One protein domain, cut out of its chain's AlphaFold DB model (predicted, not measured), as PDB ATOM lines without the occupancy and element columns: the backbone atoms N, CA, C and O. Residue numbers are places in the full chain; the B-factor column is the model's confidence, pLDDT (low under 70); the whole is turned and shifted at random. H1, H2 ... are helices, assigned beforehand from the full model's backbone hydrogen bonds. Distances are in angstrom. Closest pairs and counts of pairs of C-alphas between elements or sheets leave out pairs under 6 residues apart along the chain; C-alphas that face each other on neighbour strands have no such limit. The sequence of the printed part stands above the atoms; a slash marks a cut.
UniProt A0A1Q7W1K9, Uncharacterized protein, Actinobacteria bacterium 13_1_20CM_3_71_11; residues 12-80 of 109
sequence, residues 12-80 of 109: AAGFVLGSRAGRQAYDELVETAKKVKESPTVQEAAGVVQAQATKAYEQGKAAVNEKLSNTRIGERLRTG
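What this domain is: This is residues 12 to 80 of the 109 residues of an uncharacterized protein of Actinobacteria bacterium 13_1_20CM_3_71_11 (UniProt A0A1Q7W1K9). The long helix H3 makes one arm of an open, flat horseshoe with an empty middle; kinked H2 turns at one end and H1 makes the shorter second arm, while H4 turns off H3's far end at a corner. The 69 printed residues hold four named helices, H1 to H4 in chain order, and no named strand: all helix. The whole is extended, radius of gyration of the C-alphas 18.5 A, spans 51 by 31 by 15 A.

Where its parts are: H3, residues 41 to 69, is 40.6 A long, from C-alpha 41 at (28.290, 29.013, -8.184). H2, residues 22 to 37, measures 19.2 A, with a kink of 42 degrees near residue 29. H1 is residues 12 to 20, 11.8 A; H4 is residues 72 to 80, 11.6 A, ending at C-alpha 80 (63.873, 23.610, -40.216).

How they stand to each other: H3 and H4 are close but not clearly touching, about perpendicular at 80 degrees; their closest C-alphas, Leu 68 and Gly 74, are 5.0 A apart. H3 and H2 are close but not clearly touching, opposite ways at a steep tilt of 50 degrees; closest are the C-alphas of Val 36 and Val 42, 6.8 A. H1 and H2 meet only through their link. Every O i to N i+4 pair is within hydrogen-bond range in H1, H3 and H4, and 10 of 12 in H2.

The domain as a whole: The farthest C-alphas, Lys 35 and Thr 79, are 51.6 A apart. The printed part has no cut, and its three links are tight. Residues 12 to 64 stand free. Mean pLDDT of the printed part is 70.2; residues 20 to 50, 72 and 79 to 80 are under 70.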
ATOM      1  N   ALA A  12      61.764  29.589 -15.457       92.62
ATOM      2  CA  ALA A  12      61.771  28.664 -14.328       92.62
ATOM      3  C   ALA A  12      61.990  29.394 -12.995       92.62
ATOM      4  O   ALA A  12      61.239  29.176 -12.047       92.62
ATOM      5  N   ALA A  13      62.964  30.305 -12.926       93.88
ATOM      6  CA  ALA A  13      63.220  31.106 -11.732       93.88
ATOM      7  C   ALA A  13      62.026  32.009 -11.378       93.88
ATOM      8  O   ALA A  13      61.637  32.082 -10.214       93.88
ATOM      9  N   GLY A  14      61.401  32.638 -12.376       91.31
ATOM     10  CA  GLY A  14      60.190  33.437 -12.200       91.31
ATOM     11  C   GLY A  14      58.995  32.605 -11.729       91.31
ATOM     12  O   GLY A  14      58.284  33.024 -10.818       91.31
ATOM     13  N   PHE A  15      58.803  31.402 -12.278       87.12
ATOM     14  CA  PHE A  15      57.740  30.481 -11.868       87.12
ATOM     15  C   PHE A  15      57.944  29.971 -10.441       87.12
ATOM     16  O   PHE A  15      56.996  29.935  -9.660       87.12
ATOM     17  N   VAL A  16      59.175  29.618 -10.063       85.81
ATOM     18  CA  VAL A  16      59.500  29.193  -8.695       85.81
ATOM     19  C   VAL A  16      59.306  30.345  -7.719       85.81
ATOM     20  O   VAL A  16      58.685  30.146  -6.687       85.81
ATOM     21  N   LEU A  17      59.770  31.557  -8.028       85.94
ATOM     22  CA  LEU A  17      59.593  32.701  -7.131       85.94
ATOM     23  C   LEU A  17      58.115  33.106  -6.999       85.94
ATOM     24  O   LEU A  17      57.648  33.352  -5.887       85.94
ATOM     25  N   GLY A  18      57.370  33.098  -8.107       76.88
ATOM     26  CA  GLY A  18      55.932  33.380  -8.127       76.88
ATOM     27  C   GLY A  18      55.103  32.328  -7.387       76.88
ATOM     28  O   GLY A  18      54.182  32.676  -6.655       76.88
ATOM     29  N   SER A  19      55.456  31.045  -7.505       76.69
ATOM     30  CA  SER A  19      54.786  29.960  -6.774       76.69
ATOM     31  C   SER A  19      55.228  29.856  -5.309       76.69
ATOM     32  O   SER A  19      54.432  29.475  -4.451       76.69
ATOM     33  N   ARG A  20      56.466  30.244  -4.977       68.12
ATOM     34  CA  ARG A  20      57.020  30.168  -3.613       68.12
ATOM     35  C   ARG A  20      56.410  31.197  -2.662       68.12
ATOM     36  O   ARG A  20      56.243  30.872  -1.489       68.12
ATOM     37  N   ALA A  21      56.008  32.373  -3.150       64.06
ATOM     38  CA  ALA A  21      55.221  33.337  -2.366       64.06
ATOM     39  C   ALA A  21      53.810  32.816  -2.025       64.06
ATOM     40  O   ALA A  21      53.168  33.302  -1.101       64.06
ATOM     41  N   GLY A  22      53.340  31.793  -2.742       56.09
ATOM     42  CA  GLY A  22      52.020  31.218  -2.551       56.09
ATOM     43  C   GLY A  22      51.920  30.199  -1.424       56.09
ATOM     44  O   GLY A  22      50.807  29.852  -1.091       56.09
ATOM     45  N   ARG A  23      53.006  29.691  -0.820       64.69
ATOM     46  CA  ARG A  23      52.903  28.542   0.110       64.69
ATOM     47  C   ARG A  23      52.144  28.853   1.408       64.69
ATOM     48  O   ARG A  23      51.463  27.975   1.908       64.69
ATOM     49  N   GLN A  24      52.229  30.086   1.916       60.19
ATOM     50  CA  GLN A  24      51.431  30.537   3.069       60.19
ATOM     51  C   GLN A  24      50.006  30.928   2.660       60.19
ATOM     52  O   GLN A  24      49.057  30.635   3.374       60.19
ATOM     53  N   ALA A  25      49.845  31.519   1.474       59.62
ATOM     54  CA  ALA A  25      48.532  31.821   0.920       59.62
ATOM     55  C   ALA A  25      47.780  30.555   0.461       59.62
ATOM     56  O   ALA A  25      46.561  30.580   0.406       59.62
ATOM     57  N   TYR A  26      48.468  29.451   0.145       56.91
ATOM     58  CA  TYR A  26      47.872  28.198  -0.328       56.91
ATOM     59  C   TYR A  26      47.095  27.495   0.773       56.91
ATOM     60  O   TYR A  26      46.086  26.888   0.458       56.91
ATOM     61  N   ASP A  27      47.522  27.574   2.032       61.41
ATOM     62  CA  ASP A  27      46.816  26.878   3.110       61.41
ATOM     63  C   ASP A  27      45.457  27.547   3.384       61.41
ATOM     64  O   ASP A  27      44.433  26.863   3.433       61.41
ATOM     65  N   GLU A  28      45.407  28.884   3.394       58.50
ATOM     66  CA  GLU A  28      44.146  29.634   3.501       58.50
ATOM     67  C   GLU A  28      43.323  29.587   2.201       58.50
ATOM     68  O   GLU A  28      42.098  29.409   2.231       58.50
ATOM     69  N   LEU A  29      43.968  29.674   1.028       61.38
ATOM     70  CA  LEU A  29      43.271  29.533  -0.251       61.38
ATOM     71  C   LEU A  29      42.775  28.114  -0.489       61.38
ATOM     72  O   LEU A  29      41.781  27.991  -1.179       61.38
ATOM     73  N   VAL A  30      43.398  27.052   0.022       64.38
ATOM     74  CA  VAL A  30      42.926  25.667  -0.161       64.38
ATOM     75  C   VAL A  30      41.687  25.410   0.677       64.38
ATOM     76  O   VAL A  30      40.773  24.746   0.193       64.38
ATOM     77  N   GLU A  31      41.612  25.943   1.894       61.06
ATOM     78  CA  GLU A  31      40.404  25.842   2.715       61.06
ATOM     79  C   GLU A  31      39.250  26.647   2.095       61.06
ATOM     80  O   GLU A  31      38.137  26.140   1.926       61.06
ATOM     81  N   THR A  32      39.550  27.860   1.617       58.06
ATOM     82  CA  THR A  32      38.599  28.697   0.875       58.06
ATOM     83  C   THR A  32      38.226  28.070  -0.473       58.06
ATOM     84  O   THR A  32      37.061  28.064  -0.848       58.06
ATOM     85  N   ALA A  33      39.173  27.460  -1.186       61.25
ATOM     86  CA  ALA A  33      38.959  26.801  -2.474       61.25
ATOM     87  C   ALA A  33      38.207  25.481  -2.328       61.25
ATOM     88  O   ALA A  33      37.429  25.152  -3.218       61.25
ATOM     89  N   LYS A  34      38.389  24.739  -1.228       59.50
ATOM     90  CA  LYS A  34      37.556  23.578  -0.884       59.50
ATOM     91  C   LYS A  34      36.112  24.008  -0.654       59.50
ATOM     92  O   LYS A  34      35.227  23.421  -1.265       59.50
ATOM     93  N   LYS A  35      35.886  25.081   0.116       58.88
ATOM     94  CA  LYS A  35      34.549  25.674   0.303       58.88
ATOM     95  C   LYS A  35      33.939  26.194  -0.995       58.88
ATOM     96  O   LYS A  35      32.746  26.037  -1.225       58.88
ATOM     97  N   VAL A  36      34.749  26.804  -1.857       59.94
ATOM     98  CA  VAL A  36      34.299  27.301  -3.159       59.94
ATOM     99  C   VAL A  36      33.943  26.122  -4.067       59.94
ATOM    100  O   VAL A  36      32.856  26.125  -4.626       59.94
ATOM    101  N   LYS A  37      34.758  25.059  -4.136       56.62
ATOM    102  CA  LYS A  37      34.499  23.854  -4.951       56.62
ATOM    103  C   LYS A  37      33.180  23.137  -4.645       56.62
ATOM    104  O   LYS A  37      32.678  22.443  -5.523       56.62
ATOM    105  N   GLU A  38      32.646  23.276  -3.435       58.41
ATOM    106  CA  GLU A  38      31.362  22.686  -3.034       58.41
ATOM    107  C   GLU A  38      30.143  23.561  -3.386       58.41
ATOM    108  O   GLU A  38      29.009  23.119  -3.220       58.41
ATOM    109  N   SER A  39      30.339  24.775  -3.921       55.41
ATOM    110  CA  SER A  39      29.238  25.673  -4.279       55.41
ATOM    111  C   SER A  39      28.809  25.537  -5.754       55.41
ATOM    112  O   SER A  39      29.662  25.610  -6.647       55.41
ATOM    113  N   PRO A  40      27.497  25.443  -6.064       55.81
ATOM    114  CA  PRO A  40      26.969  25.449  -7.437       55.81
ATOM    115  C   PRO A  40      27.349  26.708  -8.238       55.81
ATOM    116  O   PRO A  40      27.387  26.672  -9.466       55.81
ATOM    117  N   THR A  41      27.743  27.793  -7.565       55.50
ATOM    118  CA  THR A  41      28.290  29.013  -8.184       55.50
ATOM    119  C   THR A  41      29.587  28.754  -8.962       55.50
ATOM    120  O   THR A  41      29.912  29.492  -9.888       55.50
ATOM    121  N   VAL A  42      30.332  27.687  -8.645       55.84
ATOM    122  CA  VAL A  42      31.556  27.326  -9.377       55.84
ATOM    123  C   VAL A  42      31.257  26.674 -10.714       55.84
ATOM    124  O   VAL A  42      32.094  26.757 -11.598       55.84
ATOM    125  N   GLN A  43      30.080  26.087 -10.924       56.22
ATOM    126  CA  GLN A  43      29.714  25.564 -12.244       56.22
ATOM    127  C   GLN A  43      29.411  26.705 -13.226       56.22
ATOM    128  O   GLN A  43      29.884  26.674 -14.362       56.22
ATOM    129  N   GLU A  44      28.735  27.768 -12.773       57.53
ATOM    130  CA  GLU A  44      28.562  28.996 -13.563       57.53
ATOM    131  C   GLU A  44      29.882  29.754 -13.746       57.53
ATOM    132  O   GLU A  44      30.237  30.130 -14.866       57.53
ATOM    133  N   ALA A  45      30.659  29.930 -12.672       58.28
ATOM    134  CA  ALA A  45      31.947  30.610 -12.752       58.28
ATOM    135  C   ALA A  45      32.948  29.827 -13.610       58.28
ATOM    136  O   ALA A  45      33.689  30.440 -14.368       58.28
ATOM    137  N   ALA A  46      32.946  28.492 -13.567       60.81
ATOM    138  CA  ALA A  46      33.781  27.664 -14.431       60.81
ATOM    139  C   ALA A  46      33.402  27.827 -15.901       60.81
ATOM    140  O   ALA A  46      34.306  27.937 -16.716       60.81
ATOM    141  N   GLY A  47      32.117  27.925 -16.255       60.94
ATOM    142  CA  GLY A  47      31.702  28.191 -17.639       60.94
ATOM    143  C   GLY A  47      32.197  29.548 -18.154       60.94
ATOM    144  O   GLY A  47      32.753  29.646 -19.250       60.94
ATOM    145  N   VAL A  48      32.079  30.598 -17.337       66.69
ATOM    146  CA  VAL A  48      32.523  31.957 -17.688       66.69
ATOM    147  C   VAL A  48      34.051  32.066 -17.706       66.69
ATOM    148  O   VAL A  48      34.622  32.664 -18.618       66.69
ATOM    149  N   VAL A  49      34.729  31.453 -16.735       65.94
ATOM    150  CA  VAL A  49      36.192  31.393 -16.655       65.94
ATOM    151  C   VAL A  49      36.754  30.519 -17.764       65.94
ATOM    152  O   VAL A  49      37.763  30.888 -18.338       65.94
ATOM    153  N   GLN A  50      36.112  29.416 -18.138       64.19
ATOM    154  CA  GLN A  50      36.532  28.578 -19.260       64.19
ATOM    155  C   GLN A  50      36.353  29.309 -20.589       64.19
ATOM    156  O   GLN A  50      37.243  29.241 -21.433       64.19
ATOM    157  N   ALA A  51      35.263  30.057 -20.776       73.12
ATOM    158  CA  ALA A  51      35.075  30.883 -21.965       73.12
ATOM    159  C   ALA A  51      36.117  32.015 -22.041       73.12
ATOM    160  O   ALA A  51      36.692  32.256 -23.103       73.12
ATOM    161  N   GLN A  52      36.412  32.681 -20.920       70.94
ATOM    162  CA  GLN A  52      37.443  33.722 -20.854       70.94
ATOM    163  C   GLN A  52      38.858  33.157 -20.977       70.94
ATOM    164  O   GLN A  52      39.679  33.741 -21.675       70.94
ATOM    165  N   ALA A  53      39.138  32.010 -20.366       77.44
ATOM    166  CA  ALA A  53      40.416  31.320 -20.459       77.44
ATOM    167  C   ALA A  53      40.648  30.818 -21.878       77.44
ATOM    168  O   ALA A  53      41.734  31.015 -22.399       77.44
ATOM    169  N   THR A  54      39.634  30.248 -22.534       78.88
ATOM    170  CA  THR A  54      39.725  29.836 -23.941       78.88
ATOM    171  C   THR A  54      39.989  31.045 -24.833       78.88
ATOM    172  O   THR A  54      40.945  31.020 -25.597       78.88
ATOM    173  N   LYS A  55      39.249  32.153 -24.674       77.75
ATOM    174  CA  LYS A  55      39.491  33.385 -25.449       77.75
ATOM    175  C   LYS A  55      40.867  33.998 -25.184       77.75
ATOM    176  O   LYS A  55      41.561  34.363 -26.127       77.75
ATOM    177  N   ALA A  56      41.287  34.094 -23.925       81.38
ATOM    178  CA  ALA A  56      42.597  34.620 -23.546       81.38
ATOM    179  C   ALA A  56      43.736  33.702 -24.010       81.38
ATOM    180  O   ALA A  56      44.790  34.178 -24.426       81.38
ATOM    181  N   TYR A  57      43.520  32.387 -23.989       82.00
ATOM    182  CA  TYR A  57      44.454  31.392 -24.496       82.00
ATOM    183  C   TYR A  57      44.556  31.450 -26.018       82.00
ATOM    184  O   TYR A  57      45.661  31.430 -26.547       82.00
ATOM    185  N   GLU A  58      43.440  31.573 -26.733       84.25
ATOM    186  CA  GLU A  58      43.416  31.735 -28.186       84.25
ATOM    187  C   GLU A  58      44.086  33.042 -28.614       84.25
ATOM    188  O   GLU A  58      44.942  33.019 -29.496       84.25
ATOM    189  N   GLN A  59      43.788  34.159 -27.947       82.81
ATOM    190  CA  GLN A  59      44.449  35.446 -28.183       82.81
ATOM    191  C   GLN A  59      45.939  35.395 -27.841       82.81
ATOM    192  O   GLN A  59      46.767  35.870 -28.615       82.81
ATOM    193  N   GLY A  60      46.301  34.775 -26.718       84.25
ATOM    194  CA  GLY A  60      47.690  34.578 -26.314       84.25
ATOM    195  C   GLY A  60      48.447  33.700 -27.305       84.25
ATOM    196  O   GLY A  60      49.546  34.047 -27.724       84.25
ATOM    197  N   LYS A  61      47.843  32.601 -27.757       82.62
ATOM    198  CA  LYS A  61      48.411  31.695 -28.759       82.62
ATOM    199  C   LYS A  61      48.541  32.382 -30.116       82.62
ATOM    200  O   LYS A  61      49.576  32.221 -30.754       82.62
ATOM    201  N   ALA A  62      47.551  33.167 -30.539       82.50
ATOM    202  CA  ALA A  62      47.604  33.944 -31.775       82.50
ATOM    203  C   ALA A  62      48.705  35.010 -31.720       82.50
ATOM    204  O   ALA A  62      49.569  35.028 -32.592       82.50
ATOM    205  N   ALA A  63      48.756  35.816 -30.656       81.81
ATOM    206  CA  ALA A  63      49.772  36.850 -30.469       81.81
ATOM    207  C   ALA A  63      51.186  36.262 -30.347       81.81
ATOM    208  O   ALA A  63      52.150  36.819 -30.875       81.81
ATOM    209  N   VAL A  64      51.330  35.118 -29.672       81.69
ATOM    210  CA  VAL A  64      52.601  34.390 -29.594       81.69
ATOM    211  C   VAL A  64      52.973  33.831 -30.960       81.69
ATOM    212  O   VAL A  64      54.117  33.996 -31.360       81.69
ATOM    213  N   ASN A  65      52.045  33.228 -31.703       81.19
ATOM    214  CA  ASN A  65      52.315  32.677 -33.031       81.19
ATOM    215  C   ASN A  65      52.661  33.769 -34.057       81.19
ATOM    216  O   ASN A  65      53.553  33.582 -34.883       81.19
ATOM    217  N   GLU A  66      52.017  34.931 -33.969       80.75
ATOM    218  CA  GLU A  66      52.321  36.115 -34.773       80.75
ATOM    219  C   GLU A  66      53.711  36.666 -34.436       80.75
ATOM    220  O   GLU A  66      54.554  36.807 -35.320       80.75
ATOM    221  N   LYS A  67      54.018  36.877 -33.150       79.44
ATOM    222  CA  LYS A  67      55.355  37.317 -32.717       79.44
ATOM    223  C   LYS A  67      56.432  36.300 -33.074       79.44
ATOM    224  O   LYS A  67      57.529  36.692 -33.462       79.44
ATOM    225  N   LEU A  68      56.139  35.008 -32.972       78.50
ATOM    226  CA  LEU A  68      57.073  33.944 -33.320       78.50
ATOM    227  C   LEU A  68      57.302  33.892 -34.833       78.50
ATOM    228  O   LEU A  68      58.442  33.721 -35.247       78.50
ATOM    229  N   SER A  69      56.259  34.123 -35.634       75.75
ATOM    230  CA  SER A  69      56.325  34.233 -37.097       75.75
ATOM    231  C   SER A  69      57.093  35.467 -37.568       75.75
ATOM    232  O   SER A  69      57.869  35.362 -38.510       75.75
ATOM    233  N   ASN A  70      56.948  36.596 -36.871       79.19
ATOM    234  CA  ASN A  70      57.674  37.840 -37.148       79.19
ATOM    235  C   ASN A  70      59.122  37.817 -36.621       79.19
ATOM    236  O   ASN A  70      59.905  38.725 -36.888       79.19
ATOM    237  N   THR A  71      59.496  36.786 -35.856       77.25
ATOM    238  CA  THR A  71      60.838  36.624 -35.289       77.25
ATOM    239  C   THR A  71      61.601  35.540 -36.049       77.25
ATOM    240  O   THR A  71      61.043  34.522 -36.449       77.25
ATOM    241  N   ARG A  72      62.931  35.674 -36.144       66.69
ATOM    242  CA  ARG A  72      63.836  34.690 -36.784       66.69
ATOM    243  C   ARG A  72      63.713  33.243 -36.268       66.69
ATOM    244  O   ARG A  72      64.304  32.332 -36.839       66.69
ATOM    245  N   ILE A  73      63.003  33.022 -35.161       74.81
ATOM    246  CA  ILE A  73      62.683  31.696 -34.619       74.81
ATOM    247  C   ILE A  73      61.593  31.017 -35.457       74.81
ATOM    248  O   ILE A  73      61.765  29.851 -35.795       74.81
ATOM    249  N   GLY A  74      60.523  31.725 -35.839       74.25
ATOM    250  CA  GLY A  74      59.484  31.191 -36.724       74.25
ATOM    251  C   GLY A  74      60.003  30.955 -38.135       74.25
ATOM    252  O   GLY A  74      59.694  29.931 -38.734       74.25
ATOM    253  N   GLU A  75      60.882  31.826 -38.628       70.25
ATOM    254  CA  GLU A  75      61.546  31.641 -39.925       70.25
ATOM    255  C   GLU A  75      62.460  30.401 -39.943       70.25
ATOM    256  O   GLU A  75      62.419  29.603 -40.880       70.25
ATOM    257  N   ARG A  76      63.210  30.156 -38.856       70.38
ATOM    258  CA  ARG A  76      64.012  28.931 -38.684       70.38
ATOM    259  C   ARG A  76      63.177  27.679 -38.441       70.38
ATOM    260  O   ARG A  76      63.646  26.601 -38.769       70.38
ATOM    261  N   LEU A  77      61.983  27.797 -37.867       72.81
ATOM    262  CA  LEU A  77      61.078  26.663 -37.676       72.81
ATOM    263  C   LEU A  77      60.412  26.263 -39.001       72.81
ATOM    264  O   LEU A  77      60.322  25.080 -39.297       72.81
ATOM    265  N   ARG A  78      60.046  27.243 -39.842       71.19
ATOM    266  CA  ARG A  78      59.557  27.008 -41.212       71.19
ATOM    267  C   ARG A  78      60.649  26.451 -42.131       71.19
ATOM    268  O   ARG A  78      60.382  25.532 -42.888       71.19
ATOM    269  N   THR A  79      61.880  26.954 -42.022       61.75
ATOM    270  CA  THR A  79      63.053  26.413 -42.738       61.75
ATOM    271  C   THR A  79      63.479  25.040 -42.201       61.75
ATOM    272  O   THR A  79      63.834  24.153 -42.968       61.75
ATOM    273  N   GLY A  80      63.420  24.832 -40.883       57.34
ATOM    274  CA  GLY A  80      63.873  23.610 -40.216       57.34
ATOM    275  C   GLY A  80      63.007  22.383 -40.495       57.34
ATOM    276  O   GLY A  80      63.540  21.279 -40.520       57.34
TER     277      GLY A  80